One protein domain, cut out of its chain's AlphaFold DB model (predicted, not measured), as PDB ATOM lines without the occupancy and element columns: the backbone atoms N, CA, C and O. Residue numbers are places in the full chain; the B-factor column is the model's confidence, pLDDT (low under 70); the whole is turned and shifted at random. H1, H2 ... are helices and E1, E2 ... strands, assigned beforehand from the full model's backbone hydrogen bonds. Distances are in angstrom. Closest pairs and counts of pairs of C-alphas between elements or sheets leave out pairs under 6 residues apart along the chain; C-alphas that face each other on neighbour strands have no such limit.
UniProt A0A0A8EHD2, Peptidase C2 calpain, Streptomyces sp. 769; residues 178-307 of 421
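Overview. This is residues 178 to 307 of the 421 residues of the protein "Peptidase C2 calpain" of Streptomyces sp. 769 (UniProt A0A0A8EHD2). A helix, H3, packs slantwise over one face of a small antiparallel sheet, E3 E4 E5, while a second long helix, H1, lies to one side of this pair and off the sheet. A small hairpin, E1 and E2, lies at one end of the longest axis, the turn between E4 and E5 at the other, and two long loops, residues 199 to 216 and 269 to 287, run between the parts. The printed part has 130 residues, with three named helices and six named strands in the order E1 E2 H1 H2 E3 E4 E5 E6 H3; the class is mixed, helices and strands, with 58 residues in named elements, under half. The whole is compact, with a radius of gyration of the C-alphas of 13.9 A and spans of 47 by 32 by 30 A.

Arrangement. E1, residues 188 to 190, and E2, residues 196 to 198, form an antiparallel hairpin, with N 189 and O 197 within hydrogen-bond range at 2.9 A. H1, residues 217 to 229, and H2, residues 233 to 237, only just touch, with 3 pairs of C-alphas within 8 A, and only at the corner; the closest C-alphas are those of Ile 227 and His 233, 5.7 A apart. E3, residues 238 to 240, E4, residues 246 to 252, and E5, residues 255 to 261, form a meander, each strand the antiparallel neighbour of the one before; N 239 and O 247 are 2.9 A apart, N 257 and O 250 2.7 A. E6, residues 265 to 268, pairs with no named strand, but its residues 267 to 268 pair antiparallel with residues 271 to 272. H3, residues 288 to 300, is on the sheet E3 E4 E5 in two layers, helix on one face, at a height over the sheet of 8.5 A; its closest C-alpha pair with E5 is Ala 295 and Ile 259, 6.2 A. On the local plane it stands at 47 degrees to E4, slantwise to the strands. H1 and H3 only just touch, with 3 pairs of C-alphas within 8 A, closest at Leu 220 and Glu 293, 7.4 A, at a steep tilt of 54 degrees, opposite ways. E1 and H3 are apart. Every O i to N i+4 pair is within hydrogen-bond range in H2 and H3, and 8 of 9 in H1.

Along the chain. E1 begins at C-alpha 188 (11.849, 31.816, -49.627). H1 measures 18.1 A, E4 18.8 A, E5 19.2 A and H3 18.8 A. H3 ends at C-alpha 300 (37.531, 13.409, -36.789).

Size, cuts and confidence. The two C-alphas farthest apart, those of Trp 194 and Gln 253, are 47.1 A apart. The printed part has no cut. The links E2 to H1 and E6 to H3 are long. No printed residue is under 70 in pLDDT, and the mean of the printed part is 92.3.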
ATOM      1  N   PRO A 178      31.541  30.088 -50.865       92.06
ATOM      2  CA  PRO A 178      30.158  30.292 -51.281       92.06
ATOM      3  C   PRO A 178      29.769  31.776 -51.225       92.06
ATOM      4  O   PRO A 178      30.209  32.503 -50.337       92.06
ATOM      5  N   GLU A 179      28.910  32.215 -52.148       90.56
ATOM      6  CA  GLU A 179      28.285  33.552 -52.094       90.56
ATOM      7  C   GLU A 179      26.904  33.512 -51.422       90.56
ATOM      8  O   GLU A 179      26.353  34.556 -51.070       90.56
ATOM      9  N   GLY A 180      26.343  32.307 -51.262       87.94
ATOM     10  CA  GLY A 180      25.075  32.086 -50.583       87.94
ATOM     11  C   GLY A 180      25.093  32.560 -49.126       87.94
ATOM     12  O   GLY A 180      26.158  32.710 -48.515       87.94
ATOM     13  N   PRO A 181      23.913  32.819 -48.544       91.75
ATOM     14  CA  PRO A 181      23.816  33.293 -47.175       91.75
ATOM     15  C   PRO A 181      24.376  32.259 -46.192       91.75
ATOM     16  O   PRO A 181      24.291  31.045 -46.388       91.75
ATOM     17  N   PHE A 182      24.899  32.748 -45.069       91.12
ATOM     18  CA  PHE A 182      25.235  31.877 -43.946       91.12
ATOM     19  C   PHE A 182      23.980  31.161 -43.424       91.12
ATOM     20  O   PHE A 182      23.949  29.935 -43.355       91.12
ATOM     21  N   ALA A 183      22.926  31.933 -43.154       88.75
ATOM     22  CA  ALA A 183      21.582  31.457 -42.849       88.75
ATOM     23  C   ALA A 183      20.553  32.388 -43.504       88.75
ATOM     24  O   ALA A 183      20.746  33.608 -43.509       88.75
ATOM     25  N   GLN A 184      19.475  31.824 -44.043       84.69
ATOM     26  CA  GLN A 184      18.369  32.581 -44.617       84.69
ATOM     27  C   GLN A 184      17.311  32.794 -43.540       84.69
ATOM     28  O   GLN A 184      16.962  31.908 -42.768       84.69
ATOM     29  N   VAL A 185      16.766  33.999 -43.515       77.75
ATOM     30  CA  VAL A 185      15.547  34.337 -42.786       77.75
ATOM     31  C   VAL A 185      14.694  34.989 -43.846       77.75
ATOM     32  O   VAL A 185      15.190  35.950 -44.412       77.75
ATOM     33  N   ASP A 186      13.557  34.391 -44.224       78.38
ATOM     34  CA  ASP A 186      12.462  34.996 -45.030       78.38
ATOM     35  C   ASP A 186      11.548  33.944 -45.701       78.38
ATOM     36  O   ASP A 186      10.647  34.279 -46.474       78.38
ATOM     37  N   GLY A 187      11.731  32.647 -45.430       75.75
ATOM     38  CA  GLY A 187      10.830  31.591 -45.899       75.75
ATOM     39  C   GLY A 187      10.958  31.211 -47.386       75.75
ATOM     40  O   GLY A 187      10.547  30.119 -47.784       75.75
ATOM     41  N   ALA A 188      11.475  32.100 -48.239       83.12
ATOM     42  CA  ALA A 188      11.849  31.816 -49.627       83.12
ATOM     43  C   ALA A 188      12.591  32.989 -50.283       83.12
ATOM     44  O   ALA A 188      12.405  34.145 -49.918       83.12
ATOM     45  N   TYR A 189      13.334  32.692 -51.346       84.56
ATOM     46  CA  TYR A 189      13.964  33.673 -52.232       84.56
ATOM     47  C   TYR A 189      14.024  33.135 -53.671       84.56
ATOM     48  O   TYR A 189      13.593  32.012 -53.945       84.56
ATOM     49  N   PHE A 190      14.493  33.945 -54.623       84.12
ATOM     50  CA  PHE A 190      14.603  33.559 -56.032       84.12
ATOM     51  C   PHE A 190      16.055  33.610 -56.507       84.12
ATOM     52  O   PHE A 190      16.779  34.547 -56.180       84.12
ATOM     53  N   THR A 191      16.463  32.625 -57.307       84.31
ATOM     54  CA  THR A 191      17.755  32.653 -58.008       84.31
ATOM     55  C   THR A 191      17.723  33.633 -59.184       84.31
ATOM     56  O   THR A 191      16.653  34.074 -59.614       84.31
ATOM     57  N   GLN A 192      18.886  33.932 -59.772       80.31
ATOM     58  CA  GLN A 192      18.993  34.772 -60.974       80.31
ATOM     59  C   GLN A 192      18.180  34.241 -62.176       80.31
ATOM     60  O   GLN A 192      17.732  35.035 -63.001       80.31
ATOM     61  N   ASP A 193      17.920  32.931 -62.237       81.81
ATOM     62  CA  ASP A 193      17.080  32.299 -63.267       81.81
ATOM     63  C   ASP A 193      15.596  32.202 -62.855       81.81
ATOM     64  O   ASP A 193      14.838  31.408 -63.413       81.81
ATOM     65  N   TRP A 194      15.168  32.988 -61.860       82.88
ATOM     66  CA  TRP A 194      13.794  33.038 -61.341       82.88
ATOM     67  C   TRP A 194      13.276  31.716 -60.755       82.88
ATOM     68  O   TRP A 194      12.065  31.501 -60.642       82.88
ATOM     69  N   LYS A 195      14.173  30.828 -60.316       85.19
ATOM     70  CA  LYS A 195      13.787  29.627 -59.568       85.19
ATOM     71  C   LYS A 195      13.513  30.011 -58.114       85.19
ATOM     72  O   LYS A 195      14.389  30.563 -57.456       85.19
ATOM     73  N   ARG A 196      12.319  29.694 -57.602       85.62
ATOM     74  CA  ARG A 196      11.999  29.848 -56.173       85.62
ATOM     75  C   ARG A 196      12.758  28.800 -55.362       85.62
ATOM     76  O   ARG A 196      12.578  27.607 -55.600       85.62
ATOM     77  N   VAL A 197      13.535  29.248 -54.388       83.19
ATOM     78  CA  VAL A 197      14.130  28.425 -53.334       83.19
ATOM     79  C   VAL A 197      13.306  28.650 -52.073       83.19
ATOM     80  O   VAL A 197      13.011  29.793 -51.724       83.19
ATOM     81  N   SER A 198      12.830  27.571 -51.455       81.62
ATOM     82  CA  SER A 198      12.104  27.670 -50.182       81.62
ATOM     83  C   SER A 198      13.109  27.728 -49.032       81.62
ATOM     84  O   SER A 198      14.249  27.325 -49.212       81.62
ATOM     85  N   GLY A 199      12.689  28.218 -47.876       80.94
ATOM     86  CA  GLY A 199      13.448  28.148 -46.632       80.94
ATOM     87  C   GLY A 199      12.511  28.280 -45.442       80.94
ATOM     88  O   GLY A 199      11.296  28.451 -45.603       80.94
ATOM     89  N   SER A 200      13.052  28.211 -44.240       83.25
ATOM     90  CA  SER A 200      12.322  28.519 -43.025       83.25
ATOM     91  C   SER A 200      12.189  30.028 -42.838       83.25
ATOM     92  O   SER A 200      12.911  30.859 -43.397       83.25
ATOM     93  N   THR A 201      11.206  30.403 -42.030       83.69
ATOM     94  CA  THR A 201      11.095  31.766 -41.505       83.69
ATOM     95  C   THR A 201      12.009  31.988 -40.300       83.69
ATOM     96  O   THR A 201      12.145  33.121 -39.848       83.69
ATOM     97  N   GLU A 202      12.603  30.925 -39.758       86.31
ATOM     98  CA  GLU A 202      13.543  30.961 -38.637       86.31
ATOM     99  C   GLU A 202      14.970  30.747 -39.148       86.31
ATOM    100  O   GLU A 202      15.202  29.874 -39.975       86.31
ATOM    101  N   ALA A 203      15.934  31.520 -38.641       88.12
ATOM    102  CA  ALA A 203      17.341  31.310 -38.977       88.12
ATOM    103  C   ALA A 203      17.825  29.956 -38.444       88.12
ATOM    104  O   ALA A 203      17.560  29.630 -37.286       88.12
ATOM    105  N   MET A 204      18.624  29.235 -39.237       92.00
ATOM    106  CA  MET A 204      19.229  27.956 -38.833       92.00
ATOM    107  C   MET A 204      18.188  26.939 -38.342       92.00
ATOM    108  O   MET A 204      18.363  26.268 -37.321       92.00
ATOM    109  N   SER A 205      17.075  26.858 -39.067       93.19
ATOM    110  CA  SER A 205      15.975  25.953 -38.762       93.19
ATOM    111  C   SER A 205      16.361  24.515 -39.091       93.19
ATOM    112  O   SER A 205      16.994  24.249 -40.108       93.19
ATOM    113  N   TRP A 206      15.897  23.538 -38.310       93.25
ATOM    114  CA  TRP A 206      16.137  22.118 -38.627       93.25
ATOM    115  C   TRP A 206      15.547  21.694 -39.990       93.25
ATOM    116  O   TRP A 206      15.958  20.676 -40.551       93.25
ATOM    117  N   GLN A 207      14.579  22.456 -40.513       91.12
ATOM    118  CA  GLN A 207      13.984  22.291 -41.840       91.12
ATOM    119  C   GLN A 207      14.937  22.676 -42.981       91.12
ATOM    120  O   GLN A 207      14.808  22.091 -44.052       91.12
ATOM    121  N   ASP A 208      15.891  23.583 -42.748       89.31
ATOM    122  CA  ASP A 208      16.815  24.119 -43.763       89.31
ATOM    123  C   ASP A 208      18.092  23.276 -43.873       89.31
ATOM    124  O   ASP A 208      19.198  23.785 -44.048       89.31
ATOM    125  N   MET A 209      17.944  21.961 -43.709       92.44
ATOM    126  CA  MET A 209      19.046  21.009 -43.746       92.44
ATOM    127  C   MET A 209      18.786  19.935 -44.789       92.44
ATOM    128  O   MET A 209      17.857  19.132 -44.676       92.44
ATOM    129  N   ASP A 210      19.676  19.897 -45.766       93.12
ATOM    130  CA  ASP A 210      19.723  18.900 -46.813       93.12
ATOM    131  C   ASP A 210      21.131  18.304 -46.895       93.12
ATOM    132  O   ASP A 210      22.099  18.982 -47.263       93.12
ATOM    133  N   GLN A 211      21.241  17.023 -46.543       94.31
ATOM    134  CA  GLN A 211      22.479  16.258 -46.623       94.31
ATOM    135  C   GLN A 211      23.072  16.306 -48.037       94.31
ATOM    136  O   GLN A 211      22.377  16.217 -49.050       94.31
ATOM    137  N   GLY A 212      24.390  16.475 -48.094       93.19
ATOM    138  CA  GLY A 212      25.147  16.420 -49.334       93.19
ATOM    139  C   GLY A 212      25.561  14.993 -49.698       93.19
ATOM    140  O   GLY A 212      24.819  14.028 -49.520       93.19
ATOM    141  N   ARG A 213      26.777  14.858 -50.220       91.31
ATOM    142  CA  ARG A 213      27.350  13.590 -50.687       91.31
ATOM    143  C   ARG A 213      28.022  12.771 -49.590       91.31
ATOM    144  O   ARG A 213      28.227  11.575 -49.783       91.31
ATOM    145  N   PHE A 214      28.362  13.386 -48.462       92.62
ATOM    146  CA  PHE A 214      29.038  12.697 -47.368       92.62
ATOM    147  C   PHE A 214      28.065  11.846 -46.544       92.62
ATOM    148  O   PHE A 214      26.903  12.209 -46.341       92.62
ATOM    149  N   GLY A 215      28.534  10.694 -46.053       93.31
ATOM    150  CA  GLY A 215      27.741   9.718 -45.291       93.31
ATOM    151  C   GLY A 215      27.472  10.120 -43.835       93.31
ATOM    152  O   GLY A 215      27.593   9.295 -42.931       93.31
ATOM    153  N   THR A 216      27.121  11.380 -43.594       95.56
ATOM    154  CA  THR A 216      27.045  12.041 -42.277       95.56
ATOM    155  C   THR A 216      25.628  12.083 -41.699       95.56
ATOM    156  O   THR A 216      25.350  12.835 -40.762       95.56
ATOM    157  N   CYS A 217      24.711  11.256 -42.211       96.12
ATOM    158  CA  CYS A 217      23.306  11.240 -41.801       96.12
ATOM    159  C   CYS A 217      23.114  11.123 -40.284       96.12
ATOM    160  O   CYS A 217      22.252  11.785 -39.712       96.12
ATOM    161  N   TRP A 218      23.951  10.318 -39.625       97.12
ATOM    162  CA  TRP A 218      23.965  10.127 -38.177       97.12
ATOM    163  C   TRP A 218      24.204  11.434 -37.413       97.12
ATOM    164  O   TRP A 218      23.612  11.634 -36.355       97.12
ATOM    165  N   PHE A 219      25.029  12.329 -37.956       98.12
ATOM    166  CA  PHE A 219      25.338  13.625 -37.372       98.12
ATOM    167  C   PHE A 219      24.277  14.667 -37.731       98.12
ATOM    168  O   PHE A 219      23.705  15.283 -36.833       98.12
ATOM    169  N   LEU A 220      23.936  14.792 -39.020       97.69
ATOM    170  CA  LEU A 220      22.954  15.765 -39.515       97.69
ATOM    171  C   LEU A 220      21.563  15.545 -38.913       97.69
ATOM    172  O   LEU A 220      20.936  16.487 -38.436       97.69
ATOM    173  N   THR A 221      21.104  14.295 -38.840       97.00
ATOM    174  CA  THR A 221      19.819  13.980 -38.205       97.00
ATOM    175  C   THR A 221      19.829  14.319 -36.713       97.00
ATOM    176  O   THR A 221      18.838  14.787 -36.157       97.00
ATOM    177  N   SER A 222      20.971  14.122 -36.047       98.31
ATOM    178  CA  SER A 222      21.093  14.390 -34.616       98.31
ATOM    179  C   SER A 222      21.028  15.886 -34.334       98.31
ATOM    180  O   SER A 222      20.303  16.287 -33.425       98.31
ATOM    181  N   ILE A 223      21.694  16.726 -35.137       98.00
ATOM    182  CA  ILE A 223      21.586  18.184 -34.996       98.00
ATOM    183  C   ILE A 223      20.192  18.693 -35.386       98.00
ATOM    184  O   ILE A 223      19.675  19.560 -34.689       98.00
ATOM    185  N   GLN A 224      19.510  18.098 -36.375       97.56
ATOM    186  CA  GLN A 224      18.093  18.401 -36.639       97.56
ATOM    187  C   GLN A 224      17.214  18.116 -35.415       97.56
ATOM    188  O   GLN A 224      16.413  18.962 -35.021       97.56
ATOM    189  N   GLY A 225      17.387  16.955 -34.773       97.94
ATOM    190  CA  GLY A 225      16.666  16.610 -33.546       97.94
ATOM    191  C   GLY A 225      16.983  17.558 -32.385       97.94
ATOM    192  O   GLY A 225      16.077  17.978 -31.665       97.94
ATOM    193  N   VAL A 226      18.256  17.933 -32.222       98.56
ATOM    194  CA  VAL A 226      18.700  18.888 -31.195       98.56
ATOM    195  C   VAL A 226      18.113  20.278 -31.438       98.56
ATOM    196  O   VAL A 226      17.564  20.855 -30.507       98.56
ATOM    197  N   ILE A 227      18.160  20.798 -32.667       97.56
ATOM    198  CA  ILE A 227      17.571  22.097 -33.027       97.56
ATOM    199  C   ILE A 227      16.046  22.051 -32.892       97.56
ATOM    200  O   ILE A 227      15.451  23.009 -32.409       97.56
ATOM    201  N   GLN A 228      15.394  20.935 -33.239       96.75
ATOM    202  CA  GLN A 228      13.953  20.791 -33.030       96.75
ATOM    203  C   GLN A 228      13.579  20.940 -31.546       96.75
ATOM    204  O   GLN A 228      12.611  21.628 -31.224       96.75
ATOM    205  N   ALA A 229      14.319  20.295 -30.642       97.50
ATOM    206  CA  ALA A 229      14.065  20.376 -29.203       97.50
ATOM    207  C   ALA A 229      14.588  21.682 -28.569       97.50
ATOM    208  O   ALA A 229      14.092  22.115 -27.527       97.50
ATOM    209  N   ASN A 230      15.574  22.322 -29.200       96.69
ATOM    210  CA  ASN A 230      16.214  23.549 -28.748       96.69
ATOM    211  C   ASN A 230      16.578  24.450 -29.944       96.69
ATOM    212  O   ASN A 230      17.729  24.441 -30.393       96.69
ATOM    213  N   PRO A 231      15.637  25.284 -30.429       93.81
ATOM    214  CA  PRO A 231      15.825  26.088 -31.645       93.81
ATOM    215  C   PRO A 231      17.007  27.062 -31.595       93.81
ATOM    216  O   PRO A 231      17.534  27.478 -32.616       93.81
ATOM    217  N   GLN A 232      17.467  27.414 -30.393       92.75
ATOM    218  CA  GLN A 232      18.600  28.317 -30.189       92.75
ATOM    219  C   GLN A 232      19.953  27.585 -30.153       92.75
ATOM    220  O   GLN A 232      20.989  28.222 -29.963       92.75
ATOM    221  N   HIS A 233      19.975  26.253 -30.286       96.12
ATOM    222  CA  HIS A 233      21.209  25.476 -30.210       96.12
ATOM    223  C   HIS A 233      22.200  25.876 -31.307       96.12
ATOM    224  O   HIS A 233      23.350  26.166 -30.974       96.12
ATOM    225  N   ALA A 234      21.742  25.964 -32.563       94.31
ATOM    226  CA  ALA A 234      22.577  26.342 -33.702       94.31
ATOM    227  C   ALA A 234      23.221  27.720 -33.505       94.31
ATOM    228  O   ALA A 234      24.441  27.841 -33.504       94.31
ATOM    229  N   ALA A 235      22.412  28.738 -33.198       91.25
ATOM    230  CA  ALA A 235      22.896  30.102 -32.982       91.25
ATOM    231  C   ALA A 235      23.887  30.248 -31.814       91.25
ATOM    232  O   ALA A 235      24.700  31.168 -31.811       91.25
ATOM    233  N   ARG A 236      23.823  29.366 -30.807       95.06
ATOM    234  CA  ARG A 236      24.767  29.373 -29.678       95.06
ATOM    235  C   ARG A 236      26.081  28.653 -29.964       95.06
ATOM    236  O   ARG A 236      27.065  28.972 -29.306       95.06
ATOM    237  N   HIS A 237      26.086  27.687 -30.880       97.25
ATOM    238  CA  HIS A 237      27.238  26.815 -31.133       97.25
ATOM    239  C   HIS A 237      27.847  27.011 -32.520       97.25
ATOM    240  O   HIS A 237      28.862  26.391 -32.807       97.25
ATOM    241  N   LEU A 238      27.275  27.857 -33.375       97.50
ATOM    242  CA  LEU A 238      27.818  28.169 -34.687       97.50
ATOM    243  C   LEU A 238      27.797  29.683 -34.910       97.50
ATOM    244  O   LEU A 238      26.748  30.323 -34.837       97.50
ATOM    245  N   ARG A 239      28.969  30.257 -35.183       94.88
ATOM    246  CA  ARG A 239      29.151  31.697 -35.375       94.88
ATOM    247  C   ARG A 239      29.953  31.979 -36.636       94.88
ATOM    248  O   ARG A 239      31.046  31.445 -36.811       94.88
ATOM    249  N   LEU A 240      29.426  32.875 -37.465       94.06
ATOM    250  CA  LEU A 240      30.188  33.546 -38.511       94.06
ATOM    251  C   LEU A 240      31.015  34.671 -37.878       94.06
ATOM    252  O   LEU A 240      30.462  35.591 -37.271       94.06
ATOM    253  N   GLU A 241      32.333  34.582 -37.993       93.25
ATOM    254  CA  GLU A 241      33.261  35.596 -37.504       93.25
ATOM    255  C   GLU A 241      33.301  36.803 -38.440       93.25
ATOM    256  O   GLU A 241      32.989  36.721 -39.628       93.25
ATOM    257  N   ALA A 242      33.747  37.948 -37.918       89.38
ATOM    258  CA  ALA A 242      33.824  39.177 -38.704       89.38
ATOM    259  C   ALA A 242      34.714  39.025 -39.953       89.38
ATOM    260  O   ALA A 242      34.398  39.588 -40.998       89.38
ATOM    261  N   ASN A 243      35.796  38.244 -39.864       89.88
ATOM    262  CA  ASN A 243      36.708  37.974 -40.980       89.88
ATOM    263  C   ASN A 243      36.199  36.881 -41.943       89.88
ATOM    264  O   ASN A 243      36.957  36.406 -42.787       89.88
ATOM    265  N   GLY A 244      34.947  36.447 -41.794       91.56
ATOM    266  CA  GLY A 244      34.323  35.424 -42.621       91.56
ATOM    267  C   GLY A 244      34.628  33.988 -42.206       91.56
ATOM    268  O   GLY A 244      33.935  33.100 -42.679       91.56
ATOM    269  N   THR A 245      35.600  33.717 -41.324       95.12
ATOM    270  CA  THR A 245      35.788  32.353 -40.790       95.12
ATOM    271  C   THR A 245      34.577  31.908 -39.971       95.12
ATOM    272  O   THR A 245      33.778  32.728 -39.523       95.12
ATOM    273  N   VAL A 246      34.414  30.599 -39.783       97.38
ATOM    274  CA  VAL A 246      33.265  30.050 -39.052       97.38
ATOM    275  C   VAL A 246      33.752  29.250 -37.858       97.38
ATOM    276  O   VAL A 246      34.544  28.320 -38.017       97.38
ATOM    277  N   THR A 247      33.270  29.588 -36.664       97.50
ATOM    278  CA  THR A 247      33.541  28.838 -35.435       97.50
ATOM    279  C   THR A 247      32.336  27.981 -35.074       97.50
ATOM    280  O   THR A 247      31.223  28.485 -34.938       97.50
ATOM    281  N   CYS A 248      32.578  26.683 -34.894       98.06
ATOM    282  CA  CYS A 248      31.614  25.716 -34.386       98.06
ATOM    283  C   CYS A 248      32.088  25.168 -33.037       98.06
ATOM    284  O   CYS A 248      33.236  24.740 -32.919       98.06
ATOM    285  N   THR A 249      31.222  25.152 -32.030       97.69
ATOM    286  CA  THR A 249      31.493  24.529 -30.734       97.69
ATOM    287  C   THR A 249      30.918  23.115 -30.729       97.69
ATOM    288  O   THR A 249      29.701  22.928 -30.769       97.69
ATOM    289  N   LEU A 250      31.799  22.119 -30.641       97.69
ATOM    290  CA  LEU A 250      31.456  20.713 -30.404       97.69
ATOM    291  C   LEU A 250      31.950  20.285 -29.020       97.69
ATOM    292  O   LEU A 250      32.626  21.044 -28.330       97.69
ATOM    293  N   TYR A 251      31.639  19.064 -28.601       97.44
ATOM    294  CA  TYR A 251      32.025  18.539 -27.298       97.44
ATOM    295  C   TYR A 251      32.849  17.266 -27.433       97.44
ATOM    296  O   TYR A 251      32.450  16.309 -28.090       97.44
ATOM    297  N   VAL A 252      33.982  17.211 -26.733       95.12
ATOM    298  CA  VAL A 252      34.804  16.003 -26.614       95.12
ATOM    299  C   VAL A 252      34.895  15.615 -25.152       95.12
ATOM    300  O   VAL A 252      35.399  16.377 -24.326       95.12
ATOM    301  N   GLN A 253      34.396  14.419 -24.824       93.19
ATOM    302  CA  GLN A 253      34.312  13.926 -23.442       93.19
ATOM    303  C   GLN A 253      33.578  14.925 -22.524       93.19
ATOM    304  O   GLN A 253      34.033  15.234 -21.422       93.19
ATOM    305  N   GLY A 254      32.476  15.495 -23.023       95.19
ATOM    306  CA  GLY A 254      31.655  16.474 -22.305       95.19
ATOM    307  C   GLY A 254      32.272  17.869 -22.158       95.19
ATOM    308  O   GLY A 254      31.663  18.732 -21.530       95.19
ATOM    309  N   ARG A 255      33.462  18.126 -22.719       95.31
ATOM    310  CA  ARG A 255      34.105  19.449 -22.686       95.31
ATOM    311  C   ARG A 255      33.923  20.166 -24.023       95.31
ATOM    312  O   ARG A 255      34.189  19.532 -25.043       95.31
ATOM    313  N   PRO A 256      33.521  21.448 -24.030       95.69
ATOM    314  CA  PRO A 256      33.381  22.205 -25.264       95.69
ATOM    315  C   PRO A 256      34.748  22.425 -25.921       95.69
ATOM    316  O   PRO A 256      35.753  22.641 -25.239       95.69
ATOM    317  N   VAL A 257      34.765  22.371 -27.247       94.81
ATOM    318  CA  VAL A 257      35.913  22.614 -28.114       94.81
ATOM    319  C   VAL A 257      35.439  23.498 -29.260       94.81
ATOM    320  O   VAL A 257      34.581  23.095 -30.047       94.81
ATOM    321  N   ASP A 258      36.009  24.696 -29.354       95.44
ATOM    322  CA  ASP A 258      35.792  25.589 -30.488       95.44
ATOM    323  C   ASP A 258      36.659  25.146 -31.666       95.44
ATOM    324  O   ASP A 258      37.882  25.055 -31.557       95.44
ATOM    325  N   ILE A 259      36.022  24.924 -32.808       95.81
ATOM    326  CA  ILE A 259      36.659  24.568 -34.069       95.81
ATOM    327  C   ILE A 259      36.402  25.714 -35.036       95.81
ATOM    328  O   ILE A 259      35.285  25.891 -35.521       95.81
ATOM    329  N   THR A 260      37.435  26.507 -35.317       96.44
ATOM    330  CA  THR A 260      37.354  27.537 -36.364       96.44
ATOM    331  C   THR A 260      37.807  26.963 -37.699       96.44
ATOM    332  O   THR A 260      38.790  26.217 -37.779       96.44
ATOM    333  N   MET A 261      37.067  27.300 -38.747       95.62
ATOM    334  CA  MET A 261      37.242  26.797 -40.100       95.62
ATOM    335  C   MET A 261      37.364  27.962 -41.074       95.62
ATOM    336  O   MET A 261      36.688  28.984 -40.939       95.62
ATOM    337  N   VAL A 262      38.199  27.770 -42.090       94.94
ATOM    338  CA  VAL A 262      38.184  28.589 -43.306       94.94
ATOM    339  C   VAL A 262      36.794  28.481 -43.954       94.94
ATOM    340  O   VAL A 262      36.182  27.409 -43.882       94.94
ATOM    341  N   PRO A 263      36.255  29.573 -44.522       93.69
ATOM    342  CA  PRO A 263      34.866  29.613 -44.982       93.69
ATOM    343  C   PRO A 263      34.573  28.881 -46.287       93.69
ATOM    344  O   PRO A 263      33.416  28.827 -46.696       93.69
ATOM    345  N   ASP A 264      35.569  28.334 -46.964       94.62
ATOM    346  CA  ASP A 264      35.330  27.541 -48.160       94.62
ATOM    347  C   ASP A 264      34.621  26.211 -47.845       94.62
ATOM    348  O   ASP A 264      34.619  25.730 -46.714       94.62
ATOM    349  N   LEU A 265      33.969  25.607 -48.832       95.50
ATOM    350  CA  LEU A 265      33.260  24.334 -48.689       95.50
ATOM    351  C   LEU A 265      33.621  23.381 -49.836       95.50
ATOM    352  O   LEU A 265      33.921  23.858 -50.939       95.50
ATOM    353  N   PRO A 266      33.575  22.051 -49.608       94.06
ATOM    354  CA  PRO A 266      33.806  21.062 -50.654       94.06
ATOM    355  C   PRO A 266      32.823  21.233 -51.811       94.06
ATOM    356  O   PRO A 266      31.603  21.315 -51.612       94.06
ATOM    357  N   TYR A 267      33.356  21.260 -53.026       91.88
ATOM    358  CA  TYR A 267      32.600  21.520 -54.238       91.88
ATOM    359  C   TYR A 267      33.060  20.606 -55.366       91.88
ATOM    360  O   TYR A 267      34.252  20.377 -55.571       91.88
ATOM    361  N   GLY A 268      32.112  20.109 -56.146       88.50
ATOM    362  CA  GLY A 268      32.429  19.371 -57.358       88.50
ATOM    363  C   GLY A 268      31.187  19.036 -58.154       88.50
ATOM    364  O   GLY A 268      30.087  19.038 -57.603       88.50
ATOM    365  N   HIS A 269      31.328  18.751 -59.445       86.19
ATOM    366  CA  HIS A 269      30.176  18.545 -60.334       86.19
ATOM    367  C   HIS A 269      29.158  19.690 -60.291       86.19
ATOM    368  O   HIS A 269      27.949  19.461 -60.325       86.19
ATOM    369  N   ASN A 270      29.655  20.924 -60.188       84.81
ATOM    370  CA  ASN A 270      28.844  22.137 -60.091       84.81
ATOM    371  C   ASN A 270      27.844  22.152 -58.918       84.81
ATOM    372  O   ASN A 270      26.779  22.758 -59.025       84.81
ATOM    373  N   MET A 271      28.174  21.494 -57.804       89.19
ATOM    374  CA  MET A 271      27.347  21.488 -56.597       89.19
ATOM    375  C   MET A 271      28.184  21.474 -55.319       89.19
ATOM    376  O   MET A 271      29.291  20.928 -55.292       89.19
ATOM    377  N   LEU A 272      27.622  22.025 -54.239       92.50
ATOM    378  CA  LEU A 272      28.139  21.802 -52.888       92.50
ATOM    379  C   LEU A 272      28.034  20.317 -52.529       92.50
ATOM    380  O   LEU A 272      27.000  19.681 -52.735       92.50
ATOM    381  N   TRP A 273      29.117  19.754 -51.998       93.75
ATOM    382  CA  TRP A 273      29.150  18.351 -51.572       93.75
ATOM    383  C   TRP A 273      28.801  18.164 -50.106       93.75
ATOM    384  O   TRP A 273      28.374  17.076 -49.724       93.75
ATOM    385  N   CYS A 274      28.978  19.202 -49.296       94.94
ATOM    386  CA  CYS A 274      28.582  19.188 -47.900       94.94
ATOM    387  C   CYS A 274      27.065  19.348 -47.732       94.94
ATOM    388  O   CYS A 274      26.333  19.564 -48.700       94.94
ATOM    389  N   ALA A 275      26.584  19.267 -46.494       96.00
ATOM    390  CA  ALA A 275      25.223  19.670 -46.154       96.00
ATOM    391  C   ALA A 275      24.963  21.151 -46.494       96.00
ATOM    392  O   ALA A 275      25.868  21.987 -46.448       96.00
ATOM    393  N   LYS A 276      23.716  21.474 -46.841       95.06
ATOM    394  CA  LYS A 276      23.296  22.801 -47.314       95.06
ATOM    395  C   LYS A 276      21.803  23.030 -47.070       95.06
ATOM    396  O   LYS A 276      21.112  22.115 -46.629       95.06
ATOM    397  N   GLY A 277      21.313  24.229 -47.374       92.62
ATOM    398  CA  GLY A 277      19.880  24.503 -47.512       92.62
ATOM    399  C   GLY A 277      19.276  23.946 -48.809       92.62
ATOM    400  O   GLY A 277      19.836  23.077 -49.471       92.62
ATOM    401  N   HIS A 278      18.136  24.497 -49.218       90.00
ATOM    402  CA  HIS A 278      17.256  23.983 -50.281       90.00
ATOM    403  C   HIS A 278      17.755  24.145 -51.741       90.00
ATOM    404  O   HIS A 278      16.969  24.211 -52.694       90.00
ATOM    405  N   THR A 279      19.066  24.286 -51.956       89.19
ATOM    406  CA  THR A 279      19.671  24.377 -53.292       89.19
ATOM    407  C   THR A 279      21.141  23.964 -53.271       89.19
ATOM    408  O   THR A 279      21.874  24.313 -52.354       89.19
ATOM    409  N   ASP A 280      21.581  23.277 -54.325       87.62
ATOM    410  CA  ASP A 280      22.977  22.852 -54.522       87.62
ATOM    411  C   ASP A 280      23.900  23.977 -55.032       87.62
ATOM    412  O   ASP A 280      25.127  23.853 -55.016       87.62
ATOM    413  N   ASP A 281      23.306  25.069 -55.517       88.00
ATOM    414  CA  ASP A 281      24.013  26.214 -56.088       88.00
ATOM    415  C   ASP A 281      24.665  27.067 -54.990       88.00
ATOM    416  O   ASP A 281      23.972  27.752 -54.233       88.00
ATOM    417  N   ALA A 282      25.999  27.071 -54.944       89.75
ATOM    418  CA  ALA A 282      26.801  27.771 -53.938       89.75
ATOM    419  C   ALA A 282      26.605  29.300 -53.908       89.75
ATOM    420  O   ALA A 282      27.029  29.951 -52.952       89.75
ATOM    421  N   ARG A 283      25.959  29.892 -54.921       88.81
ATOM    422  CA  ARG A 283      25.595  31.321 -54.927       88.81
ATOM    423  C   ARG A 283      24.380  31.640 -54.066       88.81
ATOM    424  O   ARG A 283      24.126  32.791 -53.738       88.81
ATOM    425  N   TYR A 284      23.592  30.617 -53.772       89.81
ATOM    426  CA  TYR A 284      22.256  30.754 -53.217       89.81
ATOM    427  C   TYR A 284      22.063  29.894 -51.979       89.81
ATOM    428  O   TYR A 284      21.235  30.247 -51.153       89.81
ATOM    429  N   ALA A 285      22.776  28.780 -51.851       91.62
ATOM    430  CA  ALA A 285      22.603  27.829 -50.765       91.62
ATOM    431  C   ALA A 285      22.856  28.458 -49.391       91.62
ATOM    432  O   ALA A 285      23.842  29.167 -49.206       91.62
ATOM    433  N   GLU A 286      22.004  28.133 -48.417       93.62
ATOM    434  CA  GLU A 286      22.364  28.316 -47.013       93.62
ATOM    435  C   GLU A 286      23.499  27.367 -46.640       93.62
ATOM    436  O   GLU A 286      23.443  26.168 -46.929       93.62
ATOM    437  N   THR A 287      24.524  27.907 -45.993       95.56
ATOM    438  CA  THR A 287      25.799  27.206 -45.782       95.56
ATOM    439  C   THR A 287      26.013  26.724 -44.351       95.56
ATOM    440  O   THR A 287      26.846  25.843 -44.128       95.56
ATOM    441  N   TRP A 288      25.244  27.223 -43.377       96.50
ATOM    442  CA  TRP A 288      25.370  26.823 -41.972       96.50
ATOM    443  C   TRP A 288      25.335  25.298 -41.725       96.50
ATOM    444  O   TRP A 288      26.127  24.849 -40.887       96.50
ATOM    445  N   PRO A 289      24.536  24.458 -42.437       96.75
ATOM    446  CA  PRO A 289      24.562  23.012 -42.206       96.75
ATOM    447  C   PRO A 289      25.917  22.409 -42.592       96.75
ATOM    448  O   PRO A 289      26.446  21.541 -41.895       96.75
ATOM    449  N   GLY A 290      26.508  22.914 -43.679       97.12
ATOM    450  CA  GLY A 290      27.805  22.487 -44.192       97.12
ATOM    451  C   GLY A 290      28.945  22.795 -43.232       97.12
ATOM    452  O   GLY A 290      29.872  21.999 -43.118       97.12
ATOM    453  N   TYR A 291      28.860  23.886 -42.467       97.94
ATOM    454  CA  TYR A 291      29.868  24.204 -41.452       97.94
ATOM    455  C   TYR A 291      29.774  23.320 -40.204       97.94
ATOM    456  O   TYR A 291      30.808  22.988 -39.627       97.94
ATOM    457  N   TYR A 292      28.582  22.867 -39.810       97.75
ATOM    458  CA  TYR A 292      28.461  21.819 -38.787       97.75
ATOM    459  C   TYR A 292      29.137  20.521 -39.237       97.75
ATOM    460  O   TYR A 292      29.894  19.910 -38.481       97.75
ATOM    461  N   GLU A 293      28.894  20.123 -40.484       97.50
ATOM    462  CA  GLU A 293      29.500  18.935 -41.078       97.50
ATOM    463  C   GLU A 293      31.027  19.069 -41.214       97.50
ATOM    464  O   GLU A 293      31.771  18.171 -40.819       97.50
ATOM    465  N   LYS A 294      31.510  20.222 -41.688       97.69
ATOM    466  CA  LYS A 294      32.941  20.537 -41.789       97.69
ATOM    467  C   LYS A 294      33.623  20.514 -40.422       97.69
ATOM    468  O   LYS A 294      34.746  20.024 -40.310       97.69
ATOM    469  N   ALA A 295      32.949  20.984 -39.370       97.25
ATOM    470  CA  ALA A 295      33.492  20.981 -38.016       97.25
ATOM    471  C   ALA A 295      33.687  19.557 -37.484       97.25
ATOM    472  O   ALA A 295      34.754  19.251 -36.950       97.25
ATOM    473  N   VAL A 296      32.697  18.672 -37.658       97.31
ATOM    474  CA  VAL A 296      32.839  17.275 -37.218       97.31
ATOM    475  C   VAL A 296      33.847  16.511 -38.076       97.31
ATOM    476  O   VAL A 296      34.624  15.735 -37.525       97.31
ATOM    477  N   ALA A 297      33.912  16.781 -39.385       96.69
ATOM    478  CA  ALA A 297      34.942  16.231 -40.262       96.69
ATOM    479  C   ALA A 297      36.341  16.652 -39.787       96.69
ATOM    480  O   ALA A 297      37.200  15.801 -39.584       96.69
ATOM    481  N   LYS A 298      36.555  17.943 -39.499       94.75
ATOM    482  CA  LYS A 298      37.833  18.444 -38.967       94.75
ATOM    483  C   LYS A 298      38.185  17.803 -37.626       94.75
ATOM    484  O   LYS A 298      39.317  17.379 -37.433       94.75
ATOM    485  N   LEU A 299      37.215  17.668 -36.722       93.50
ATOM    486  CA  LEU A 299      37.420  17.023 -35.424       93.50
ATOM    487  C   LEU A 299      37.816  15.541 -35.543       93.50
ATOM    488  O   LEU A 299      38.526  15.021 -34.686       93.50
ATOM    489  N   ARG A 300      37.323  14.848 -36.573       92.50
ATOM    490  CA  ARG A 300      37.531  13.409 -36.789       92.50
ATOM    491  C   ARG A 300      38.634  13.091 -37.803       92.50
ATOM    492  O   ARG A 300      38.896  11.915 -38.031       92.50
ATOM    493  N   GLY A 301      39.297  14.104 -38.362       89.81
ATOM    494  CA  GLY A 301      40.428  13.937 -39.280       89.81
ATOM    495  C   GLY A 301      40.054  13.770 -40.758       89.81
ATOM    496  O   GLY A 301      40.841  13.219 -41.515       89.81
ATOM    497  N   GLY A 302      38.867  14.211 -41.177       93.31
ATOM    498  CA  GLY A 302      38.451  14.253 -42.583       93.31
ATOM    499  C   GLY A 302      37.000  13.831 -42.809       93.31
ATOM    500  O   GLY A 302      36.359  13.239 -41.938       93.31
ATOM    501  N   TYR A 303      36.477  14.123 -43.998       94.44
ATOM    502  CA  TYR A 303      35.114  13.757 -44.395       94.44
ATOM    503  C   TYR A 303      34.924  12.240 -44.525       94.44
ATOM    504  O   TYR A 303      33.876  11.717 -44.147       94.44
ATOM    505  N   GLU A 304      35.954  11.511 -44.961       92.56
ATOM    506  CA  GLU A 304      35.918  10.044 -45.010       92.56
ATOM    507  C   GLU A 304      35.764   9.423 -43.616       92.56
ATOM    508  O   GLU A 304      35.044   8.440 -43.445       92.56
ATOM    509  N   GLN A 305      36.353  10.045 -42.588       93.44
ATOM    510  CA  GLN A 305      36.309   9.541 -41.210       93.44
ATOM    511  C   GLN A 305      34.966   9.765 -40.510       93.44
ATOM    512  O   GLN A 305      34.727   9.219 -39.432       93.44
ATOM    513  N   VAL A 306      34.078  10.559 -41.113       94.06
ATOM    514  CA  VAL A 306      32.710  10.785 -40.623       94.06
ATOM    515  C   VAL A 306      31.649  10.104 -41.486       94.06
ATOM    516  O   VAL A 306      30.451  10.238 -41.204       94.06
ATOM    517  N   THR A 307      32.068   9.334 -42.497       91.69
ATOM    518  CA  THR A 307      31.184   8.493 -43.306       91.69
ATOM    519  C   THR A 307      30.750   7.266 -42.507       91.69
ATOM    520  O   THR A 307      31.517   6.337 -42.263       91.69
TER     521      THR A 307